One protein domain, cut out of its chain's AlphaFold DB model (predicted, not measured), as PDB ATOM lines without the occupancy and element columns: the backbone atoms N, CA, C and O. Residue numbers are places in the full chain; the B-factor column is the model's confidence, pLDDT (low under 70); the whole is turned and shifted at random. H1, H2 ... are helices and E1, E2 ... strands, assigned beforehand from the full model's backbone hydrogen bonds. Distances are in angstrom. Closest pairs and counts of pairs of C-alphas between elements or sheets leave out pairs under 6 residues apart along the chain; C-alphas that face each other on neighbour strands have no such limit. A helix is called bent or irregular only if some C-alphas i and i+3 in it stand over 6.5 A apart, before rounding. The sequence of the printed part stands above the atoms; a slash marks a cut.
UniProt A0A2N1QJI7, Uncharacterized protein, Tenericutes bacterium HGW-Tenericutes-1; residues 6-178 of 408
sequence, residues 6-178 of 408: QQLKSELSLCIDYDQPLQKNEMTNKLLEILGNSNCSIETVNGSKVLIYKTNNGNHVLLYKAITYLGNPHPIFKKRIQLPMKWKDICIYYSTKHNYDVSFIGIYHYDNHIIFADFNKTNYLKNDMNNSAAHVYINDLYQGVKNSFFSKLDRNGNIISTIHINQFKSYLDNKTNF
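This is residues 6 to 178 of the 408 residues of an uncharacterized protein of Tenericutes bacterium HGW-Tenericutes-1 (UniProt A0A2N1QJI7). A strongly twisted sheet of seven strands forms the core and curls round H1 and H5 on one face, while H2, H4 and a small sheet of E6 and E9 cover parts of the other. A hairpin of E1 and E2 packs on H4 at one end, through E1. The printed part has 173 residues with five named helices and eleven named strands, ordered E1 E2 H1 E3 E4 E5 E6 H2 E7 E8 H3 E9 H4 E10 E11 H5. The large sheet runs E3 E4 E5 E7 E8 E11 E10, mixed, and the class is mixed, helices and strands. The whole is compact, with a radius of gyration of the C-alphas of 15.4 A and spans of 43 by 34 by 30 A.

E1, residues 6 to 8, and E2, residues 14 to 17, form an antiparallel hairpin, with N 7 and O 15 at 2.8 A, within hydrogen-bond range. H1, residues 24 to 35, is on the large sheet. E3, residues 40 to 45, E4, residues 48 to 55, and E5, residues 58 to 66, make a meander, each strand the antiparallel neighbour of the one before; N 41 and O 52 are 2.9 A apart, as are N 53 and O 60. E6, residues 78 to 82, precedes H2, residues 86 to 95, which is on the face opposite H1 at a height over the sheet of 7.5 A. E7, residues 100 to 110, is parallel to E5, N 61 to O 101 2.8 A, and forms a hairpin with E8, residues 113 to 119, N 106 to O 117 2.7 A. H3, residues 121 to 126, is on the same face as H2. E9, residues 133 to 137, is antiparallel to E6, N 79 to O 136 2.8 A; their sheet and the large one make a sandwich, two sheets face to face, the strands at 50 degrees. H4, residues 138 to 146, completes three layers, helices on both faces: H1 and H5, residues 165 to 173, on one, H2 and H4 on the other. E10, residues 149 to 153, and E11, residues 159 to 164, form a hairpin, N 162 to O 150 2.7 A; E11 is antiparallel to E8, N 118 to O 161 2.7 A. H1 touches H5 with residues 34 to 35 alone, the closest C-alphas being those of Leu 35 and Lys 169, 5.5 A. Every O i to N i+4 pair is within hydrogen-bond range in H1, H2 and H4, against 1 of 2 in H3 and 3 of 5 in H5, which is irregular, with C-alphas 166 and 169 7.3 A apart.

E1 begins at C-alpha 6 (159.300, 216.935, 254.794). From first to last C-alpha, H1 measures 16.4 A, E5 24.9 A and E7 31.1 A. H5 ends at C-alpha 173 (174.735, 200.869, 232.789).

The printed part has no cut. The link from E5 to E6 is long, with 11 residues. Mean pLDDT of the printed part is 92.6; residues 130 to 131 are under 70.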
ATOM      1  N   GLN A   6     160.001 217.038 256.075       94.94
ATOM      2  CA  GLN A   6     159.300 216.935 254.794       94.94
ATOM      3  C   GLN A   6     159.553 215.555 254.173       94.94
ATOM      4  O   GLN A   6     160.689 215.067 254.168       94.94
ATOM      5  N   GLN A   7     158.489 214.939 253.666       96.38
ATOM      6  CA  GLN A   7     158.498 213.669 252.950       96.38
ATOM      7  C   GLN A   7     157.848 213.852 251.586       96.38
ATOM      8  O   GLN A   7     156.810 214.510 251.488       96.38
ATOM      9  N   LEU A   8     158.464 213.266 250.565       95.50
ATOM     10  CA  LEU A   8     157.988 213.258 249.192       95.50
ATOM     11  C   LEU A   8     157.235 211.960 248.926       95.50
ATOM     12  O   LEU A   8     157.800 210.872 249.046       95.50
ATOM     13  N   LYS A   9     155.968 212.093 248.546       94.88
ATOM     14  CA  LYS A   9     155.127 210.963 248.166       94.88
ATOM     15  C   LYS A   9     155.244 210.653 246.674       94.88
ATOM     16  O   LYS A   9     155.741 211.468 245.894       94.88
ATOM     17  N   SER A  10     154.768 209.474 246.279       92.50
ATOM     18  CA  SER A  10     154.861 208.985 244.898       92.50
ATOM     19  C   SER A  10     154.057 209.827 243.902       92.50
ATOM     20  O   SER A  10     154.468 209.964 242.754       92.50
ATOM     21  N   GLU A  11     152.969 210.464 244.342       91.75
ATOM     22  CA  GLU A  11     152.162 211.403 243.556       91.75
ATOM     23  C   GLU A  11     152.755 212.820 243.479       91.75
ATOM     24  O   GLU A  11     152.060 213.764 243.108       91.75
ATOM     25  N   LEU A  12     154.035 212.978 243.839       90.31
ATOM     26  CA  LEU A  12     154.763 214.247 243.857       90.31
ATOM     27  C   LEU A  12     154.227 215.277 244.861       90.31
ATOM     28  O   LEU A  12     154.523 216.455 244.719       90.31
ATOM     29  N   SER A  13     153.495 214.866 245.898       91.44
ATOM     30  CA  SER A  13     153.052 215.758 246.981       91.44
ATOM     31  C   SER A  13     154.000 215.718 248.191       91.44
ATOM     32  O   SER A  13     154.763 214.762 248.368       91.44
ATOM     33  N   LEU A  14     153.963 216.756 249.037       92.75
ATOM     34  CA  LEU A  14     154.719 216.792 250.294       92.75
ATOM     35  C   LEU A  14     153.820 216.616 251.512       92.75
ATOM     36  O   LEU A  14     152.700 217.119 251.574       92.75
ATOM     37  N   CYS A  15     154.360 215.957 252.532       94.44
ATOM     38  CA  CYS A  15     153.772 215.920 253.865       94.44
ATOM     39  C   CYS A  15     154.848 216.039 254.949       94.44
ATOM     40  O   CYS A  15     156.039 215.899 254.674       94.44
ATOM     41  N   ILE A  16     154.427 216.324 256.183       95.88
ATOM     42  CA  ILE A  16     155.316 216.372 257.347       95.88
ATOM     43  C   ILE A  16     155.153 215.088 258.151       95.88
ATOM     44  O   ILE A  16     154.166 214.922 258.870       95.88
ATOM     45  N   ASP A  17     156.141 214.201 258.060       96.94
ATOM     46  CA  ASP A  17     156.136 212.928 258.779       96.94
ATOM     47  C   ASP A  17     157.553 212.433 259.123       96.94
ATOM     48  O   ASP A  17     158.568 213.053 258.778       96.94
ATOM     49  N   TYR A  18     157.632 211.341 259.876       96.19
ATOM     50  CA  TYR A  18     158.879 210.665 260.205       96.19
ATOM     51  C   TYR A  18     159.515 210.024 258.968       96.19
ATOM     52  O   TYR A  18     158.825 209.537 258.077       96.19
ATOM     53  N   ASP A  19     160.849 210.000 258.927       95.81
ATOM     54  CA  ASP A  19     161.550 209.210 257.915       95.81
ATOM     55  C   ASP A  19     161.231 207.722 258.094       95.81
ATOM     56  O   ASP A  19     161.167 207.221 259.220       95.81
ATOM     57  N   GLN A  20     161.133 207.007 256.976       96.62
ATOM     58  CA  GLN A  20     160.936 205.559 256.937       96.62
ATOM     59  C   GLN A  20     162.160 204.874 256.298       96.62
ATOM     60  O   GLN A  20     162.031 204.240 255.251       96.62
ATOM     61  N   PRO A  21     163.380 205.023 256.855       96.94
ATOM     62  CA  PRO A  21     164.581 204.497 256.220       96.94
ATOM     63  C   PRO A  21     164.549 202.969 256.169       96.94
ATOM     64  O   PRO A  21     164.325 202.309 257.184       96.94
ATOM     65  N   LEU A  22     164.855 202.412 254.999       97.06
ATOM     66  CA  LEU A  22     165.035 200.972 254.841       97.06
ATOM     67  C   LEU A  22     166.239 200.482 255.653       97.06
ATOM     68  O   LEU A  22     167.306 201.110 255.680       97.06
ATOM     69  N   GLN A  23     166.091 199.313 256.267       96.12
ATOM     70  CA  GLN A  23     167.197 198.616 256.905       96.12
ATOM     71  C   GLN A  23     168.202 198.133 255.859       96.12
ATOM     72  O   GLN A  23     167.911 197.993 254.670       96.12
ATOM     73  N   LYS A  24     169.427 197.828 256.300       94.62
ATOM     74  CA  LYS A  24     170.516 197.459 255.380       94.62
ATOM     75  C   LYS A  24     170.169 196.266 254.477       94.62
ATOM     76  O   LYS A  24     170.481 196.301 253.287       94.62
ATOM     77  N   ASN A  25     169.529 195.237 255.029       95.94
ATOM     78  CA  ASN A  25     169.146 194.045 254.269       95.94
ATOM     79  C   ASN A  25     168.046 194.363 253.245       95.94
ATOM     80  O   ASN A  25     168.128 193.907 252.112       95.94
ATOM     81  N   GLU A  26     167.079 195.210 253.602       97.38
ATOM     82  CA  GLU A  26     166.018 195.658 252.693       97.38
ATOM     83  C   GLU A  26     166.586 196.489 251.539       97.38
ATOM     84  O   GLU A  26     166.275 196.222 250.382       97.38
ATOM     85  N   MET A  27     167.499 197.425 251.831       97.88
ATOM     86  CA  MET A  27     168.226 198.175 250.799       97.88
ATOM     87  C   MET A  27     169.001 197.247 249.861       97.88
ATOM     88  O   MET A  27     168.972 197.437 248.648       97.88
ATOM     89  N   THR A  28     169.674 196.229 250.412       97.69
ATOM     90  CA  THR A  28     170.413 195.243 249.608       97.69
ATOM     91  C   THR A  28     169.463 194.497 248.681       97.69
ATOM     92  O   THR A  28     169.713 194.432 247.483       97.69
ATOM     93  N   ASN A  29     168.353 193.984 249.214       97.06
ATOM     94  CA  ASN A  29     167.366 193.235 248.444       97.06
ATOM     95  C   ASN A  29     166.745 194.092 247.337       97.06
ATOM     96  O   ASN A  29     166.609 193.613 246.217       97.06
ATOM     97  N   LYS A  30     166.439 195.366 247.612       97.06
ATOM     98  CA  LYS A  30     165.921 196.290 246.596       97.06
ATOM     99  C   LYS A  30     166.928 196.581 245.491       97.06
ATOM    100  O   LYS A  30     166.557 196.564 244.323       97.06
ATOM    101  N   LEU A  31     168.198 196.791 245.828       98.00
ATOM    102  CA  LEU A  31     169.246 196.947 244.816       98.00
ATOM    103  C   LEU A  31     169.396 195.681 243.962       98.00
ATOM    104  O   LEU A  31     169.478 195.782 242.744       98.00
ATOM    105  N   LEU A  32     169.390 194.500 244.582       97.69
ATOM    106  CA  LEU A  32     169.462 193.216 243.881       97.69
ATOM    107  C   LEU A  32     168.265 193.008 242.930       97.69
ATOM    108  O   LEU A  32     168.466 192.643 241.774       97.69
ATOM    109  N   GLU A  33     167.047 193.326 243.380       96.50
ATOM    110  CA  GLU A  33     165.816 193.284 242.577       96.50
ATOM    111  C   GLU A  33     165.914 194.194 241.339       96.50
ATOM    112  O   GLU A  33     165.666 193.751 240.221       96.50
ATOM    113  N   ILE A  34     166.337 195.449 241.526       96.50
ATOM    114  CA  ILE A  34     166.400 196.462 240.458       96.50
ATOM    115  C   ILE A  34     167.517 196.175 239.450       96.50
ATOM    116  O   ILE A  34     167.353 196.391 238.249       96.50
ATOM    117  N   LEU A  35     168.678 195.728 239.930       97.00
ATOM    118  CA  LEU A  35     169.876 195.531 239.107       97.00
ATOM    119  C   LEU A  35     169.949 194.122 238.493       97.00
ATOM    120  O   LEU A  35     170.702 193.884 237.544       97.00
ATOM    121  N   GLY A  36     169.132 193.202 239.006       96.75
ATOM    122  CA  GLY A  36     169.128 191.789 238.665       96.75
ATOM    123  C   GLY A  36     170.167 191.017 239.477       96.75
ATOM    124  O   GLY A  36     171.371 191.245 239.350       96.75
ATOM    125  N   ASN A  37     169.702 190.048 240.273       95.56
ATOM    126  CA  ASN A  37     170.544 189.245 241.170       95.56
ATOM    127  C   ASN A  37     171.753 188.614 240.464       95.56
ATOM    128  O   ASN A  37     172.839 188.583 241.032       95.56
ATOM    129  N   SER A  38     171.582 188.138 239.226       95.75
ATOM    130  CA  SER A  38     172.648 187.510 238.430       95.75
ATOM    131  C   SER A  38     173.791 188.462 238.075       95.75
ATOM    132  O   SER A  38     174.910 188.016 237.835       95.75
ATOM    133  N   ASN A  39     173.520 189.768 238.051       96.94
ATOM    134  CA  ASN A  39     174.493 190.803 237.708       96.94
ATOM    135  C   ASN A  39     175.205 191.348 238.949       96.94
ATOM    136  O   ASN A  39     176.070 192.215 238.837       96.94
ATOM    137  N   CYS A  40     174.833 190.870 240.135       97.69
ATOM    138  CA  CYS A  40     175.325 191.387 241.395       97.69
ATOM    139  C   CYS A  40     176.155 190.347 242.149       97.69
ATOM    140  O   CYS A  40     175.847 189.158 242.170       97.69
ATOM    141  N   SER A  41     177.191 190.810 242.840       96.69
ATOM    142  CA  SER A  41     177.964 189.999 243.781       96.69
ATOM    143  C   SER A  41     178.275 190.787 245.046       96.69
ATOM    144  O   SER A  41     178.368 192.011 245.021       96.69
ATOM    145  N   ILE A  42     178.442 190.092 246.169       95.94
ATOM    146  CA  ILE A  42     178.881 190.703 247.427       95.94
ATOM    147  C   ILE A  42     180.325 190.286 247.679       95.94
ATOM    148  O   ILE A  42     180.617 189.099 247.788       95.94
ATOM    149  N   GLU A  43     181.212 191.266 247.816       94.81
ATOM    150  CA  GLU A  43     182.615 191.055 248.181       94.81
ATOM    151  C   GLU A  43     182.893 191.598 249.581       94.81
ATOM    152  O   GLU A  43     182.169 192.455 250.088       94.81
ATOM    153  N   THR A  44     183.951 191.100 250.221       94.25
ATOM    154  CA  THR A  44     184.451 191.651 251.486       94.25
ATOM    155  C   THR A  44     185.787 192.334 251.238       94.25
ATOM    156  O   THR A  44     186.757 191.682 250.871       94.25
ATOM    157  N   VAL A  45     185.837 193.643 251.475       92.81
ATOM    158  CA  VAL A  45     187.033 194.482 251.321       92.81
ATOM    159  C   VAL A  45     187.323 195.142 252.659       92.81
ATOM    160  O   VAL A  45     186.449 195.810 253.213       92.81
ATOM    161  N   ASN A  46     188.523 194.934 253.206       87.75
ATOM    162  CA  ASN A  46     188.939 195.469 254.512       87.75
ATOM    163  C   ASN A  46     187.887 195.216 255.615       87.75
ATOM    164  O   ASN A  46     187.471 196.121 256.337       87.75
ATOM    165  N   GLY A  47     187.364 193.984 255.677       87.31
ATOM    166  CA  GLY A  47     186.325 193.578 256.635       87.31
ATOM    167  C   GLY A  47     184.923 194.151 256.370       87.31
ATOM    168  O   GLY A  47     184.000 193.908 257.147       87.31
ATOM    169  N   SER A  48     184.723 194.893 255.279       90.12
ATOM    170  CA  SER A  48     183.434 195.478 254.900       90.12
ATOM    171  C   SER A  48     182.822 194.785 253.692       90.12
ATOM    172  O   SER A  48     183.439 194.692 252.638       90.12
ATOM    173  N   LYS A  49     181.562 194.357 253.831       92.69
ATOM    174  CA  LYS A  49     180.765 193.864 252.702       92.69
ATOM    175  C   LYS A  49     180.385 195.014 251.769       92.69
ATOM    176  O   LYS A  49     179.771 195.981 252.233       92.69
ATOM    177  N   VAL A  50     180.703 194.868 250.488       95.62
ATOM    178  CA  VAL A  50     180.361 195.791 249.400       95.62
ATOM    179  C   VAL A  50     179.521 195.064 248.356       95.62
ATOM    180  O   VAL A  50     179.744 193.883 248.097       95.62
ATOM    181  N   LEU A  51     178.530 195.754 247.789       97.88
ATOM    182  CA  LEU A  51     177.744 195.235 246.673       97.88
ATOM    183  C   LEU A  51     178.411 195.671 245.373       97.88
ATOM    184  O   LEU A  51     178.722 196.849 245.210       97.88
ATOM    185  N   ILE A  52     178.610 194.734 244.460       97.81
ATOM    186  CA  ILE A  52     179.188 194.981 243.146       97.81
ATOM    187  C   ILE A  52     178.133 194.668 242.104       97.81
ATOM    188  O   ILE A  52     177.595 193.564 242.097       97.81
ATOM    189  N   TYR A  53     177.867 195.631 241.233       97.81
ATOM    190  CA  TYR A  53     177.012 195.482 240.066       97.81
ATOM    191  C   TYR A  53     177.872 195.425 238.805       97.81
ATOM    192  O   TYR A  53     178.670 196.328 238.555       97.81
ATOM    193  N   LYS A  54     177.740 194.351 238.032       95.81
ATOM    194  CA  LYS A  54     178.523 194.101 236.821       95.81
ATOM    195  C   LYS A  54     177.737 194.561 235.601       95.81
ATOM    196  O   LYS A  54     176.598 194.140 235.407       95.81
ATOM    197  N   THR A  55     178.363 195.383 234.768       91.69
ATOM    198  CA  THR A  55     177.812 195.844 233.489       91.69
ATOM    199  C   THR A  55     178.768 195.503 232.353       91.69
ATOM    200  O   THR A  55     179.919 195.124 232.579       91.69
ATOM    201  N   ASN A  56     178.314 195.691 231.114       86.44
ATOM    202  CA  ASN A  56     179.177 195.562 229.938       86.44
ATOM    203  C   ASN A  56     180.285 196.632 229.901       86.44
ATOM    204  O   ASN A  56     181.310 196.423 229.260       86.44
ATOM    205  N   ASN A  57     180.084 197.754 230.600       84.81
ATOM    206  CA  ASN A  57     180.976 198.914 230.611       84.81
ATOM    207  C   ASN A  57     181.878 198.965 231.856       84.81
ATOM    208  O   ASN A  57     182.681 199.885 231.992       84.81
ATOM    209  N   GLY A  58     181.732 198.001 232.771       90.19
ATOM    210  CA  GLY A  58     182.544 197.884 233.974       90.19
ATOM    211  C   GLY A  58     181.768 197.489 235.220       90.19
ATOM    212  O   GLY A  58     180.574 197.191 235.188       90.19
ATOM    213  N   ASN A  59     182.477 197.459 236.344       94.75
ATOM    214  CA  ASN A  59     181.937 197.054 237.633       94.75
ATOM    215  C   ASN A  59     181.683 198.279 238.516       94.75
ATOM    216  O   ASN A  59     182.589 199.065 238.783       94.75
ATOM    217  N   HIS A  60     180.470 198.402 239.044       95.88
ATOM    218  CA  HIS A  60     180.109 199.436 240.007       95.88
ATOM    219  C   HIS A  60     180.159 198.879 241.424       95.88
ATOM    220  O   HIS A  60     179.401 197.975 241.770       95.88
ATOM    221  N   VAL A  61     181.018 199.443 242.267       97.25
ATOM    222  CA  VAL A  61     181.042 199.171 243.707       97.25
ATOM    223  C   VAL A  61     180.074 200.133 244.382       97.25
ATOM    224  O   VAL A  61     180.332 201.332 244.491       97.25
ATOM    225  N   LEU A  62     178.943 199.611 244.844       97.56
ATOM    226  CA  LEU A  62     177.870 200.398 245.434       97.56
ATOM    227  C   LEU A  62     178.064 200.505 246.945       97.56
ATOM    228  O   LEU A  62     177.876 199.541 247.696       97.56
ATOM    229  N   LEU A  63     178.408 201.708 247.402       96.88
ATOM    230  CA  LEU A  63     178.452 202.066 248.812       96.88
ATOM    231  C   LEU A  63     177.202 202.868 249.142       96.88
ATOM    232  O   LEU A  63     177.061 204.004 248.702       96.88
ATOM    233  N   TYR A  64     176.277 202.262 249.888       97.62
ATOM    234  CA  TYR A  64     174.940 202.825 250.055       97.62
ATOM    235  C   TYR A  64     174.486 202.989 251.504       97.62
ATOM    236  O   TYR A  64     174.890 202.252 252.413       97.62
ATOM    237  N   LYS A  65     173.621 203.986 251.707       97.56
ATOM    238  CA  LYS A  65     172.981 204.340 252.979       97.56
ATOM    239  C   LYS A  65     171.576 204.891 252.736       97.56
ATOM    240  O   LYS A  65     171.309 205.477 251.692       97.56
ATOM    241  N   ALA A  66     170.705 204.750 253.732       97.94
ATOM    242  CA  ALA A  66     169.405 205.404 253.712       97.94
ATOM    243  C   ALA A  66     169.574 206.929 253.791       97.94
ATOM    244  O   ALA A  66     170.428 207.421 254.537       97.94
ATOM    245  N   ILE A  67     168.759 207.655 253.030       98.06
ATOM    246  CA  ILE A  67     168.651 209.112 253.107       98.06
ATOM    247  C   ILE A  67     167.734 209.457 254.278       98.06
ATOM    248  O   ILE A  67     166.588 209.017 254.318       98.06
ATOM    249  N   THR A  68     168.231 210.255 255.219       96.25
ATOM    250  CA  THR A  68     167.479 210.666 256.411       96.25
ATOM    251  C   THR A  68     167.667 212.145 256.721       96.25
ATOM    252  O   THR A  68     168.618 212.795 256.280       96.25
ATOM    253  N   TYR A  69     166.735 212.702 257.479       94.69
ATOM    254  CA  TYR A  69     166.776 214.047 258.013       94.69
ATOM    255  C   TYR A  69     167.902 214.201 259.041       94.69
ATOM    256  O   TYR A  69     168.174 213.316 259.855       94.69
ATOM    257  N   LEU A  70     168.572 215.357 259.006       84.69
ATOM    258  CA  LEU A  70     169.668 215.682 259.923       84.69
ATOM    259  C   LEU A  70     169.233 215.772 261.389       84.69
ATOM    260  O   LEU A  70     170.059 215.519 262.267       84.69
ATOM    261  N   GLY A  71     167.977 216.153 261.634       87.25
ATOM    262  CA  GLY A  71     167.507 216.624 262.933       87.25
ATOM    263  C   GLY A  71     167.729 218.128 263.129       87.25
ATOM    264  O   GLY A  71     168.330 218.811 262.300       87.25
ATOM    265  N   ASN A  72     167.246 218.656 264.253       82.25
ATOM    266  CA  ASN A  72     167.423 220.067 264.602       82.25
ATOM    267  C   ASN A  72     168.912 220.380 264.858       82.25
ATOM    268  O   ASN A  72     169.598 219.547 265.452       82.25
ATOM    269  N   PRO A  73     169.423 221.557 264.446       88.00
ATOM    270  CA  PRO A  73     168.701 222.753 263.990       88.00
ATOM    271  C   PRO A  73     168.534 222.862 262.460       88.00
ATOM    272  O   PRO A  73     168.342 223.960 261.940       88.00
ATOM    273  N   HIS A  74     168.678 221.767 261.712       90.19
ATOM    274  CA  HIS A  74     168.679 221.831 260.251       90.19
ATOM    275  C   HIS A  74     167.267 222.009 259.676       90.19
ATOM    276  O   HIS A  74     166.296 221.640 260.325       90.19
ATOM    277  N   PRO A  75     167.113 222.565 258.462       91.19
ATOM    278  CA  PRO A  75     165.794 222.687 257.853       91.19
ATOM    279  C   PRO A  75     165.172 221.321 257.551       91.19
ATOM    280  O   PRO A  75     165.854 220.417 257.067       91.19
ATOM    281  N   ILE A  76     163.861 221.189 257.757       92.94
ATOM    282  CA  ILE A  76     163.110 219.929 257.619       92.94
ATOM    283  C   ILE A  76     163.115 219.322 256.204       92.94
ATOM    284  O   ILE A  76     162.767 218.158 256.032       92.94
ATOM    285  N   PHE A  77     163.509 220.083 255.186       92.25
ATOM    286  CA  PHE A  77     163.657 219.621 253.802       92.25
ATOM    287  C   PHE A  77     165.081 219.147 253.468       92.25
ATOM    288  O   PHE A  77     165.327 218.635 252.376       92.25
ATOM    289  N   LYS A  78     166.046 219.331 254.380       93.81
ATOM    290  CA  LYS A  78     167.453 218.977 254.176       93.81
ATOM    291  C   LYS A  78     167.742 217.576 254.707       93.81
ATOM    292  O   LYS A  78     167.746 217.344 255.917       93.81
ATOM    293  N   LYS A  79     168.052 216.651 253.806       95.81
ATOM    294  CA  LYS A  79     168.383 215.258 254.119       95.81
ATOM    295  C   LYS A  79     169.872 214.982 253.887       95.81
ATOM    296  O   LYS A  79     170.600 215.814 253.336       95.81
ATOM    297  N   ARG A  80     170.348 213.816 254.323       95.19
ATOM    298  CA  ARG A  80     171.715 213.342 254.076       95.19
ATOM    299  C   ARG A  80     171.817 211.831 253.979       95.19
ATOM    300  O   ARG A  80     170.970 211.116 254.505       95.19
ATOM    301  N   ILE A  81     172.965 211.377 253.490       95.94
ATOM    302  CA  ILE A  81     173.587 210.139 253.961       95.94
ATOM    303  C   ILE A  81     174.769 210.456 254.882       95.94
ATOM    304  O   ILE A  81     175.501 211.426 254.676       95.94
ATOM    305  N   GLN A  82     174.965 209.633 255.910       93.31
ATOM    306  CA  GLN A  82     176.201 209.643 256.700       93.31
ATOM    307  C   GLN A  82     177.277 208.847 255.962       93.31
ATOM    308  O   GLN A  82     177.010 207.711 255.569       93.31
ATOM    309  N   LEU A  83     178.476 209.415 255.811       92.81
ATOM    310  CA  LEU A  83     179.588 208.792 255.093       92.81
ATOM    311  C   LEU A  83     180.581 208.161 256.087       92.81
ATOM    312  O   LEU A  83     181.298 208.886 256.767       92.81
ATOM    313  N   PRO A  84     180.652 206.826 256.208       91.06
ATOM    314  CA  PRO A  84     181.598 206.178 257.114       91.06
ATOM    315  C   PRO A  84     183.048 206.309 256.624       91.06
ATOM    316  O   PRO A  84     183.298 206.137 255.432       91.06
ATOM    317  N   MET A  85     184.015 206.464 257.537       88.31
ATOM    318  CA  MET A  85     185.448 206.568 257.195       88.31
ATOM    319  C   MET A  85     185.942 205.418 256.309       88.31
ATOM    320  O   MET A  85     186.618 205.648 255.314       88.31
ATOM    321  N   LYS A  86     185.498 204.190 256.596       91.00
ATOM    322  CA  LYS A  86     185.822 202.983 255.819       91.00
ATOM    323  C   LYS A  86     185.456 203.045 254.331       91.00
ATOM    324  O   LYS A  86     185.962 202.250 253.548       91.00
ATOM    325  N   TRP A  87     184.558 203.945 253.914       93.38
ATOM    326  CA  TRP A  87     184.291 204.161 252.487       93.38
ATOM    327  C   TRP A  87     185.505 204.761 251.776       93.38
ATOM    328  O   TRP A  87     185.739 204.423 250.620       93.38
ATOM    329  N   LYS A  88     186.315 205.570 252.473       91.88
ATOM    330  CA  LYS A  88     187.599 206.065 251.963       91.88
ATOM    331  C   LYS A  88     188.543 204.910 251.653       91.88
ATOM    332  O   LYS A  88     189.082 204.853 250.554       91.88
ATOM    333  N   ASP A  89     188.674 203.966 252.582       91.62
ATOM    334  CA  ASP A  89     189.557 202.807 252.427       91.62
ATOM    335  C   ASP A  89     189.120 201.922 251.256       91.62
ATOM    336  O   ASP A  89     189.954 201.436 250.496       91.62
ATOM    337  N   ILE A  90     187.807 201.755 251.065       95.19
ATOM    338  CA  ILE A  90     187.255 201.031 249.913       95.19
ATOM    339  C   ILE A  90     187.554 201.779 248.607       95.19
ATOM    340  O   ILE A  90     187.974 201.156 247.633       95.19
ATOM    341  N   CYS A  91     187.385 203.104 248.574       94.19
ATOM    342  CA  CYS A  91     187.749 203.911 247.407       94.19
ATOM    343  C   CYS A  91     189.240 203.792 247.068       94.19
ATOM    344  O   CYS A  91     189.573 203.641 245.897       94.19
ATOM    345  N   ILE A  92     190.125 203.820 248.070       92.50
ATOM    346  CA  ILE A  92     191.573 203.636 247.887       92.50
ATOM    347  C   ILE A  92     191.883 202.226 247.369       92.50
ATOM    348  O   ILE A  92     192.710 202.064 246.481       92.50
ATOM    349  N   TYR A  93     191.201 201.201 247.881       93.94
ATOM    350  CA  TYR A  93     191.402 199.824 247.429       93.94
ATOM    351  C   TYR A  93     191.034 199.617 245.951       93.94
ATOM    352  O   TYR A  93     191.731 198.895 245.240       93.94
ATOM    353  N   TYR A  94     189.947 200.237 245.478       94.88
ATOM    354  CA  TYR A  94     189.510 200.110 244.082       94.88
ATOM    355  C   TYR A  94     190.148 201.136 243.134       94.88
ATOM    356  O   TYR A  94     190.080 200.927 241.928       94.88
ATOM    357  N   SER A  95     190.804 202.197 243.621       90.62
ATOM    358  CA  SER A  95     191.411 203.221 242.749       90.62
ATOM    359  C   SER A  95     192.550 202.689 241.874       90.62
ATOM    360  O   SER A  95     192.844 203.268 240.832       90.62
ATOM    361  N   THR A  96     193.175 201.580 242.275       88.44
ATOM    362  CA  THR A  96     194.239 200.898 241.523       88.44
ATOM    363  C   THR A  96     193.715 199.787 240.611       88.44
ATOM    364  O   THR A  96     194.488 199.199 239.856       88.44
ATOM    365  N   LYS A  97     192.413 199.475 240.661       90.44
ATOM    366  CA  LYS A  97     191.807 198.416 239.852       90.44
ATOM    367  C   LYS A  97     191.166 199.002 238.603       90.44
ATOM    368  O   LYS A  97     190.216 199.778 238.678       90.44
ATOM    369  N   HIS A  98     191.638 198.563 237.443       84.62
ATOM    370  CA  HIS A  98     190.987 198.883 236.178       84.62
ATOM    371  C   HIS A  98     189.553 198.335 236.154       84.62
ATOM    372  O   HIS A  98     189.286 197.257 236.690       84.62
ATOM    373  N   ASN A  99     188.649 199.062 235.494       90.62
ATOM    374  CA  ASN A  99     187.255 198.666 235.269       90.62
ATOM    375  C   ASN A  99     186.336 198.669 236.510       90.62
ATOM    376  O   ASN A  99     185.274 198.047 236.479       90.62
ATOM    377  N   TYR A 100     186.724 199.345 237.597       94.00
ATOM    378  CA  TYR A 100     185.863 199.563 238.762       94.00
ATOM    379  C   TYR A 100     185.566 201.050 238.961       94.00
ATOM    380  O   TYR A 100     186.480 201.872 238.974       94.00
ATOM    381  N   ASP A 101     184.298 201.383 239.198       92.94
ATOM    382  CA  ASP A 101     183.887 202.691 239.705       92.94
ATOM    383  C   ASP A 101     183.152 202.535 241.038       92.94
ATOM    384  O   ASP A 101     182.260 201.704 241.185       92.94
ATOM    385  N   VAL A 102     183.525 203.339 242.032       95.19
ATOM    386  CA  VAL A 102     182.866 203.342 243.344       95.19
ATOM    387  C   VAL A 102     181.802 204.434 243.370       95.19
ATOM    388  O   VAL A 102     182.113 205.598 243.117       95.19
ATOM    389  N   SER A 103     180.559 204.103 243.707       95.00
ATOM    390  CA  SER A 103     179.450 205.067 243.766       95.00
ATOM    391  C   SER A 103     178.919 205.207 245.190       95.00
ATOM    392  O   SER A 103     178.748 204.211 245.897       95.00
ATOM    393  N   PHE A 104     178.663 206.446 245.621       96.56
ATOM    394  CA  PHE A 104     178.066 206.741 246.925       96.56
ATOM    395  C   PHE A 104     176.566 206.938 246.727       96.56
ATOM    396  O   PHE A 104     176.135 207.988 246.259       96.56
ATOM    397  N   ILE A 105     175.779 205.924 247.077       98.19
ATOM    398  CA  ILE A 105     174.347 205.874 246.780       98.19
ATOM    399  C   ILE A 105     173.517 206.130 248.042       98.19
ATOM    400  O   ILE A 105     173.525 205.360 249.003       98.19
ATOM    401  N   GLY A 106     172.754 207.212 248.040       98.31
ATOM    402  CA  GLY A 106     171.643 207.412 248.953       98.31
ATOM    403  C   GLY A 106     170.380 206.724 248.456       98.31
ATOM    404  O   GLY A 106     170.069 206.775 247.270       98.31
ATOM    405  N   ILE A 107     169.643 206.099 249.370       98.69
ATOM    406  CA  ILE A 107     168.344 205.482 249.091       98.69
ATOM    407  C   ILE A 107     167.295 206.195 249.936       98.69
ATOM    408  O   ILE A 107     167.281 206.064 251.162       98.69
ATOM    409  N   TYR A 108     166.449 206.985 249.287       98.62
ATOM    410  CA  TYR A 108     165.267 207.573 249.901       98.62
ATOM    411  C   TYR A 108     164.138 206.551 249.871       98.62
ATOM    412  O   TYR A 108     163.957 205.872 248.860       98.62
ATOM    413  N   HIS A 109     163.400 206.447 250.973       98.19
ATOM    414  CA  HIS A 109     162.207 205.622 251.062       98.19
ATOM    415  C   HIS A 109     161.165 206.288 251.956       98.19
ATOM    416  O   HIS A 109     161.462 206.660 253.097       98.19
ATOM    417  N   TYR A 110     159.952 206.409 251.431       97.88
ATOM    418  CA  TYR A 110     158.772 206.820 252.174       97.88
ATOM    419  C   TYR A 110     157.527 206.275 251.475       97.88
ATOM    420  O   TYR A 110     157.381 206.470 250.273       97.88
ATOM    421  N   ASP A 111     156.652 205.581 252.204       95.31
ATOM    422  CA  ASP A 111     155.385 205.048 251.677       95.31
ATOM    423  C   ASP A 111     155.551 204.238 250.371       95.31
ATOM    424  O   ASP A 111     154.930 204.505 249.344       95.31
ATOM    425  N   ASN A 112     156.484 203.273 250.385       92.62
ATOM    426  CA  ASN A 112     156.888 202.442 249.239       92.62
ATOM    427  C   ASN A 112     157.479 203.203 248.038       92.62
ATOM    428  O   ASN A 112     157.821 202.589 247.024       92.62
ATOM    429  N   HIS A 113     157.657 204.519 248.136       96.62
ATOM    430  CA  HIS A 113     158.297 205.318 247.108       96.62
ATOM    431  C   HIS A 113     159.812 205.333 247.315       96.62
ATOM    432  O   HIS A 113     160.292 205.748 248.370       96.62
ATOM    433  N   ILE A 114     160.571 204.879 246.313       97.81
ATOM    434  CA  ILE A 114     162.036 204.807 246.360       97.81
ATOM    435  C   ILE A 114     162.645 205.739 245.318       97.81
ATOM    436  O   ILE A 114     162.273 205.718 244.145       97.81
ATOM    437  N   ILE A 115     163.635 206.513 245.754       98.44
ATOM    438  CA  ILE A 115     164.421 207.410 244.905       98.44
ATOM    439  C   ILE A 115     165.891 207.217 245.265       98.44
ATOM    440  O   ILE A 115     166.249 207.148 246.443       98.44
ATOM    441  N   PHE A 116     166.752 207.145 244.257       98.56
ATOM    442  CA  PHE A 116     168.191 207.043 244.462       98.56
ATOM    443  C   PHE A 116     168.835 208.419 244.360       98.56
ATOM    444  O   PHE A 116     168.424 209.236 243.541       98.56
ATOM    445  N   ALA A 117     169.868 208.665 245.162       98.31
ATOM    446  CA  ALA A 117     170.768 209.795 244.984       98.31
ATOM    447  C   ALA A 117     172.200 209.283 244.807       98.31
ATOM    448  O   ALA A 117     172.693 208.553 245.659       98.31
ATOM    449  N   ASP A 118     172.878 209.655 243.728       97.12
ATOM    450  CA  ASP A 118     174.306 209.412 243.532       97.12
ATOM    451  C   ASP A 118     175.089 210.681 243.878       97.12
ATOM    452  O   ASP A 118     174.886 211.747 243.290       97.12
ATOM    453  N   PHE A 119     175.981 210.561 244.857       95.88
ATOM    454  CA  PHE A 119     176.841 211.640 245.314       95.88
ATOM    455  C   PHE A 119     178.226 211.478 244.698       95.88
ATOM    456  O   PHE A 119     178.932 210.504 244.971       95.88
ATOM    457  N   ASN A 120     178.666 212.457 243.903       92.56
ATOM    458  CA  ASN A 120     180.002 212.406 243.324       92.56
ATOM    459  C   ASN A 120     181.068 212.408 244.435       92.56
ATOM    460  O   ASN A 120     181.254 213.396 245.144       92.56
ATOM    461  N   LYS A 121     181.780 211.285 244.567       91.25
ATOM    462  CA  LYS A 121     182.749 211.028 245.642       91.25
ATOM    463  C   LYS A 121     183.954 211.974 245.664       91.25
ATOM    464  O   LYS A 121     184.582 212.095 246.712       91.25
ATOM    465  N   THR A 122     184.288 212.637 244.553       88.31
ATOM    466  CA  THR A 122     185.559 213.362 244.379       88.31
ATOM    467  C   THR A 122     185.798 214.402 245.469       88.31
ATOM    468  O   THR A 122     186.868 214.416 246.074       88.31
ATOM    469  N   ASN A 123     184.802 215.232 245.777       84.62
ATOM    470  CA  ASN A 123     184.951 216.263 246.807       84.62
ATOM    471  C   ASN A 123     184.924 215.681 248.223       84.62
ATOM    472  O   ASN A 123     185.673 216.127 249.087       84.62
ATOM    473  N   TYR A 124     184.114 214.647 248.463       87.12
ATOM    474  CA  TYR A 124     184.038 213.996 249.774       87.12
ATOM    475  C   TYR A 124     185.342 213.284 250.151       87.12
ATOM    476  O   TYR A 124     185.706 213.275 251.321       87.12
ATOM    477  N   LEU A 125     186.068 212.730 249.175       87.38
ATOM    478  CA  LEU A 125     187.352 212.059 249.405       87.38
ATOM    479  C   LEU A 125     188.501 213.026 249.728       87.38
ATOM    480  O   LEU A 125     189.449 212.625 250.411       87.38
ATOM    481  N   LYS A 126     188.420 214.278 249.253       83.25
ATOM    482  CA  LYS A 126     189.382 215.344 249.583       83.25
ATOM    483  C   LYS A 126     189.231 215.836 251.028       83.25
ATOM    484  O   LYS A 126     190.205 216.292 251.614       83.25
ATOM    485  N   ASN A 127     188.032 215.713 251.598       76.19
ATOM    486  CA  ASN A 127     187.704 216.164 252.949       76.19
ATOM    487  C   ASN A 127     187.872 215.041 253.995       76.19
ATOM    488  O   ASN A 127     188.013 213.861 253.660       76.19
ATOM    489  N   ASP A 128     187.848 215.393 255.286       71.81
ATOM    490  CA  ASP A 128     187.846 214.400 256.369       71.81
ATOM    491  C   ASP A 128     186.475 213.707 256.473       71.81
ATOM    492  O   ASP A 128     185.439 214.333 256.729       71.81
ATOM    493  N   MET A 129     186.456 212.388 256.269       73.00
ATOM    494  CA  MET A 129     185.222 211.607 256.210       73.00
ATOM    495  C   MET A 129     184.620 211.290 257.585       73.00
ATOM    496  O   MET A 129     183.446 210.939 257.639       73.00
ATOM    497  N   ASN A 130     185.353 211.458 258.692       57.28
ATOM    498  CA  ASN A 130     184.896 211.041 260.029       57.28
ATOM    499  C   ASN A 130     183.621 211.741 260.529       57.28
ATOM    500  O   ASN A 130     182.897 211.173 261.341       57.28
ATOM    501  N   ASN A 131     183.310 212.924 259.995       59.62
ATOM    502  CA  ASN A 131     182.073 213.669 260.259       59.62
ATOM    503  C   ASN A 131     181.387 214.145 258.968       59.62
ATOM    504  O   ASN A 131     180.563 215.062 258.989       59.62
ATOM    505  N   SER A 132     181.730 213.540 257.829       76.88
ATOM    506  CA  SER A 132     181.187 213.969 256.544       76.88
ATOM    507  C   SER A 132     179.779 213.428 256.311       76.88
ATOM    508  O   SER A 132     179.445 212.273 256.588       76.88
ATOM    509  N   ALA A 133     178.945 214.286 255.741       87.44
ATOM    510  CA  ALA A 133     177.620 213.943 255.267       87.44
ATOM    511  C   ALA A 133     177.451 214.467 253.845       87.44
ATOM    512  O   ALA A 133     177.800 215.614 253.558       87.44
ATOM    513  N   ALA A 134     176.890 213.632 252.975       93.44
ATOM    514  CA  ALA A 134     176.467 214.070 251.656       93.44
ATOM    515  C   ALA A 134     175.001 214.488 251.746       93.44
ATOM    516  O   ALA A 134     174.159 213.700 252.178       93.44
ATOM    517  N   HIS A 135     174.719 215.748 251.423       94.50
ATOM    518  CA  HIS A 135     173.399 216.344 251.602       94.50
ATOM    519  C   HIS A 135     172.598 216.292 250.311       94.50
ATOM    520  O   HIS A 135     173.147 216.493 249.236       94.50
ATOM    521  N   VAL A 136     171.294 216.091 250.444       96.12
ATOM    522  CA  VAL A 136     170.322 216.168 249.352       96.12
ATOM    523  C   VAL A 136     169.074 216.859 249.878       96.12
ATOM    524  O   VAL A 136     168.715 216.696 251.048       96.12
ATOM    525  N   TYR A 137     168.429 217.662 249.047       94.81
ATOM    526  CA  TYR A 137     167.211 218.362 249.422       94.81
ATOM    527  C   TYR A 137     165.969 217.638 248.894       94.81
ATOM    528  O   TYR A 137     166.030 216.943 247.882       94.81
ATOM    529  N   ILE A 138     164.824 217.806 249.560       94.19
ATOM    530  CA  ILE A 138     163.550 217.218 249.110       94.19
ATOM    531  C   ILE A 138     163.204 217.640 247.677       94.19
ATOM    532  O   ILE A 138     162.747 216.812 246.892       94.19
ATOM    533  N   ASN A 139     163.485 218.888 247.300       93.50
ATOM    534  CA  ASN A 139     163.263 219.342 245.932       93.50
ATOM    535  C   ASN A 139     164.168 218.614 244.917       93.50
ATOM    536  O   ASN A 139     163.730 218.354 243.805       93.50
ATOM    537  N   ASP A 140     165.389 218.208 245.290       95.00
ATOM    538  CA  ASP A 140     166.256 217.417 244.399       95.00
ATOM    539  C   ASP A 140     165.622 216.060 244.101       95.00
ATOM    540  O   ASP A 140     165.612 215.606 242.957       95.00
ATOM    541  N   LEU A 141     165.064 215.416 245.130       96.12
ATOM    542  CA  LEU A 141     164.338 214.157 244.989       96.12
ATOM    543  C   LEU A 141     163.093 214.343 244.109       96.12
ATOM    544  O   LEU A 141     162.882 213.557 243.188       96.12
ATOM    545  N   TYR A 142     162.336 215.424 244.326       94.31
ATOM    546  CA  TYR A 142     161.181 215.795 243.500       94.31
ATOM    547  C   TYR A 142     161.571 215.948 242.025       94.31
ATOM    548  O   TYR A 142     160.925 215.364 241.155       94.31
ATOM    549  N   GLN A 143     162.665 216.661 241.730       93.06
ATOM    550  CA  GLN A 143     163.152 216.835 240.358       93.06
ATOM    551  C   GLN A 143     163.579 215.505 239.726       93.06
ATOM    552  O   GLN A 143     163.312 215.282 238.543       93.06
ATOM    553  N   GLY A 144     164.190 214.606 240.503       94.19
ATOM    554  CA  GLY A 144     164.574 213.269 240.045       94.19
ATOM    555  C   GLY A 144     163.375 212.392 239.684       94.19
ATOM    556  O   GLY A 144     163.435 211.644 238.712       94.19
ATOM    557  N   VAL A 145     162.263 212.513 240.413       93.75
ATOM    558  CA  VAL A 145     161.012 211.803 240.096       93.75
ATOM    559  C   VAL A 145     160.335 212.433 238.880       93.75
ATOM    560  O   VAL A 145     160.076 211.735 237.901       93.75
ATOM    561  N   LYS A 146     160.127 213.757 238.893       91.50
ATOM    562  CA  LYS A 146     159.448 214.504 237.820       91.50
ATOM    563  C   LYS A 146     160.126 214.333 236.460       91.50
ATOM    564  O   LYS A 146     159.452 214.147 235.454       91.50
ATOM    565  N   ASN A 147     161.458 214.371 236.428       90.56
ATOM    566  CA  ASN A 147     162.236 214.305 235.187       90.56
ATOM    567  C   ASN A 147     162.841 212.917 234.926       90.56
ATOM    568  O   ASN A 147     163.589 212.749 233.962       90.56
ATOM    569  N   SER A 148     162.552 211.925 235.780       93.00
ATOM    570  CA  SER A 148     163.201 210.600 235.846       93.00
ATOM    571  C   SER A 148     164.705 210.599 236.186       93.00
ATOM    572  O   SER A 148     165.227 209.592 236.671       93.00
ATOM    573  N   PHE A 149     165.393 211.717 235.956       95.06
ATOM    574  CA  PHE A 149     166.773 211.997 236.329       95.06
ATOM    575  C   PHE A 149     166.955 213.505 236.522       95.06
ATOM    576  O   PHE A 149     166.464 214.307 235.724       95.06
ATOM    577  N   PHE A 150     167.704 213.886 237.548       95.06
ATOM    578  CA  PHE A 150     168.121 215.261 237.780       95.06
ATOM    579  C   PHE A 150     169.523 215.276 238.382       95.06
ATOM    580  O   PHE A 150     169.854 214.429 239.202       95.06
ATOM    581  N   SER A 151     170.352 216.234 237.990       94.06
ATOM    582  CA  SER A 151     171.678 216.446 238.553       94.06
ATOM    583  C   SER A 151     171.929 217.925 238.784       94.06
ATOM    584  O   SER A 151     171.544 218.762 237.970       94.06
ATOM    585  N   LYS A 152     172.602 218.265 239.881       92.62
ATOM    586  CA  LYS A 152     173.000 219.645 240.153       92.62
ATOM    587  C   LYS A 152     174.357 219.747 240.818       92.62
ATOM    588  O   LYS A 152     174.811 218.822 241.491       92.62
ATOM    589  N   LEU A 153     174.944 220.930 240.674       91.00
ATOM    590  CA  LEU A 153     176.075 221.392 241.463       91.00
ATOM    591  C   LEU A 153     175.551 222.139 242.700       91.00
ATOM    592  O   LEU A 153     174.829 223.134 242.575       91.00
ATOM    593  N   ASP A 154     175.881 221.658 243.897       90.00
ATOM    594  CA  ASP A 154     175.549 222.360 245.137       90.00
ATOM    595  C   ASP A 154     176.468 223.575 245.369       90.00
ATOM    596  O   ASP A 154     177.445 223.808 244.656       90.00
ATOM    597  N   ARG A 155     176.166 224.370 246.401       87.19
ATOM    598  CA  ARG A 155     176.956 225.564 246.744       87.19
ATOM    599  C   ARG A 155     178.408 225.280 247.157       87.19
ATOM    600  O   ARG A 155     179.202 226.207 247.223       87.19
ATOM    601  N   ASN A 156     178.732 224.031 247.491       86.81
ATOM    602  CA  ASN A 156     180.071 223.593 247.877       86.81
ATOM    603  C   ASN A 156     180.789 222.896 246.704       86.81
ATOM    604  O   ASN A 156     181.826 222.268 246.910       86.81
ATOM    605  N   GLY A 157     180.223 222.947 245.491       87.31
ATOM    606  CA  GLY A 157     180.780 222.313 244.301       87.31
ATOM    607  C   GLY A 157     180.553 220.801 244.216       87.31
ATOM    608  O   GLY A 157     181.184 220.146 243.390       87.31
ATOM    609  N   ASN A 158     179.696 220.210 245.054       90.12
ATOM    610  CA  ASN A 158     179.375 218.783 244.972       90.12
ATOM    611  C   ASN A 158     178.350 218.525 243.872       90.12
ATOM    612  O   ASN A 158     177.321 219.198 243.810       90.12
ATOM    613  N   ILE A 159     178.593 217.497 243.061       92.50
ATOM    614  CA  ILE A 159     177.613 217.011 242.089       92.50
ATOM    615  C   ILE A 159     176.731 215.964 242.766       92.50
ATOM    616  O   ILE A 159     177.232 214.971 243.307       92.50
ATOM    617  N   ILE A 160     175.423 216.200 242.729       95.25
ATOM    618  CA  ILE A 160     174.393 215.322 243.283       95.25
ATOM    619  C   ILE A 160     173.435 214.985 242.152       95.25
ATOM    620  O   ILE A 160     172.885 215.896 241.537       95.25
ATOM    621  N   SER A 161     173.214 213.697 241.911       96.44
ATOM    622  CA  SER A 161     172.230 213.221 240.940       96.44
ATOM    623  C   SER A 161     171.116 212.470 241.650       96.44
ATOM    624  O   SER A 161     171.407 211.590 242.448       96.44
ATOM    625  N   THR A 162     169.856 212.769 241.366       97.50
ATOM    626  CA  THR A 162     168.686 212.043 241.859       97.50
ATOM    627  C   THR A 162     168.020 211.296 240.710       97.50
ATOM    628  O   THR A 162     167.848 211.815 239.606       97.50
ATOM    629  N   ILE A 163     167.701 210.029 240.950       97.69
ATOM    630  CA  ILE A 163     167.315 209.072 239.918       97.69
ATOM    631  C   ILE A 163     166.044 208.360 240.362       97.69
ATOM    632  O   ILE A 163     165.989 207.773 241.449       97.69
ATOM    633  N   HIS A 164     165.025 208.395 239.507       96.06
ATOM    634  CA  HIS A 164     163.815 207.613 239.714       96.06
ATOM    635  C   HIS A 164     164.142 206.112 239.697       96.06
ATOM    636  O   HIS A 164     164.965 205.667 238.896       96.06
ATOM    637  N   ILE A 165     163.472 205.313 240.533       96.12
ATOM    638  CA  ILE A 165     163.742 203.870 240.682       96.12
ATOM    639  C   ILE A 165     163.843 203.127 239.340       96.12
ATOM    640  O   ILE A 165     164.802 202.394 239.111       96.12
ATOM    641  N   ASN A 166     162.922 203.402 238.412       95.00
ATOM    642  CA  ASN A 166     162.870 202.733 237.106       95.00
ATOM    643  C   ASN A 166     164.051 203.070 236.177       95.00
ATOM    644  O   ASN A 166     164.268 202.362 235.201       95.00
ATOM    645  N   GLN A 167     164.801 204.141 236.449       95.56
ATOM    646  CA  GLN A 167     165.965 204.540 235.652       95.56
ATOM    647  C   GLN A 167     167.293 204.123 236.284       95.56
ATOM    648  O   GLN A 167     168.328 204.226 235.633       95.56
ATOM    649  N   PHE A 168     167.297 203.649 237.533       96.44
ATOM    650  CA  PHE A 168     168.538 203.449 238.281       96.44
ATOM    651  C   PHE A 168     169.480 202.424 237.638       96.44
ATOM    652  O   PHE A 168     170.682 202.668 237.544       96.44
ATOM    653  N   LYS A 169     168.940 201.312 237.121       95.69
ATOM    654  CA  LYS A 169     169.741 200.319 236.392       95.69
ATOM    655  C   LYS A 169     170.367 200.924 235.133       95.69
ATOM    656  O   LYS A 169     171.581 200.867 234.966       95.69
ATOM    657  N   SER A 170     169.556 201.556 234.283       94.06
ATOM    658  CA  SER A 170     170.024 202.209 233.054       94.06
ATOM    659  C   SER A 170     171.041 203.319 233.333       94.06
ATOM    660  O   SER A 170     171.981 203.487 232.559       94.06
ATOM    661  N   TYR A 171     170.877 204.037 234.446       94.62
ATOM    662  CA  TYR A 171     171.815 205.047 234.928       94.62
ATOM    663  C   TYR A 171     173.191 204.467 235.238       94.62
ATOM    664  O   TYR A 171     174.191 205.030 234.800       94.62
ATOM    665  N   LEU A 172     173.263 203.340 235.949       93.62
ATOM    666  CA  LEU A 172     174.544 202.674 236.192       93.62
ATOM    667  C   LEU A 172     175.123 202.085 234.900       93.62
ATOM    668  O   LEU A 172     176.306 202.264 234.640       93.62
ATOM    669  N   ASP A 173     174.290 201.472 234.053       92.19
ATOM    670  CA  ASP A 173     174.735 200.869 232.789       92.19
ATOM    671  C   ASP A 173     175.357 201.897 231.827       92.19
ATOM    672  O   ASP A 173     176.339 201.595 231.152       92.19
ATOM    673  N   ASN A 174     174.784 203.105 231.744       86.56
ATOM    674  CA  ASN A 174     175.143 204.120 230.749       86.56
ATOM    675  C   ASN A 174     175.131 205.541 231.328       86.56
ATOM    676  O   ASN A 174     174.461 206.432 230.802       86.56
ATOM    677  N   LYS A 175     175.886 205.774 232.406       79.19
ATOM    678  CA  LYS A 175     175.907 207.056 233.136       79.19
ATOM    679  C   LYS A 175     176.137 208.287 232.248       79.19
ATOM    680  O   LYS A 175     175.572 209.342 232.513       79.19
ATOM    681  N   THR A 176     176.914 208.155 231.173       72.88
ATOM    682  CA  THR A 176     177.223 209.241 230.223       72.88
ATOM    683  C   THR A 176     176.028 209.706 229.389       72.88
ATOM    684  O   THR A 176     176.062 210.811 228.859       72.88
ATOM    685  N   ASN A 177     174.972 208.896 229.276       78.38
ATOM    686  CA  ASN A 177     173.794 209.215 228.462       78.38
ATOM    687  C   ASN A 177     172.711 209.968 229.250       78.38
ATOM    688  O   ASN A 177     171.658 210.288 228.697       78.38
ATOM    689  N   PHE A 178     172.946 210.245 230.534       79.44
ATOM    690  CA  PHE A 178     172.014 210.973 231.383       79.44
ATOM    691  C   PHE A 178     172.392 212.449 231.431       79.44
ATOM    692  O   PHE A 178     173.462 212.826 231.901       79.44
TER     693      PHE A 178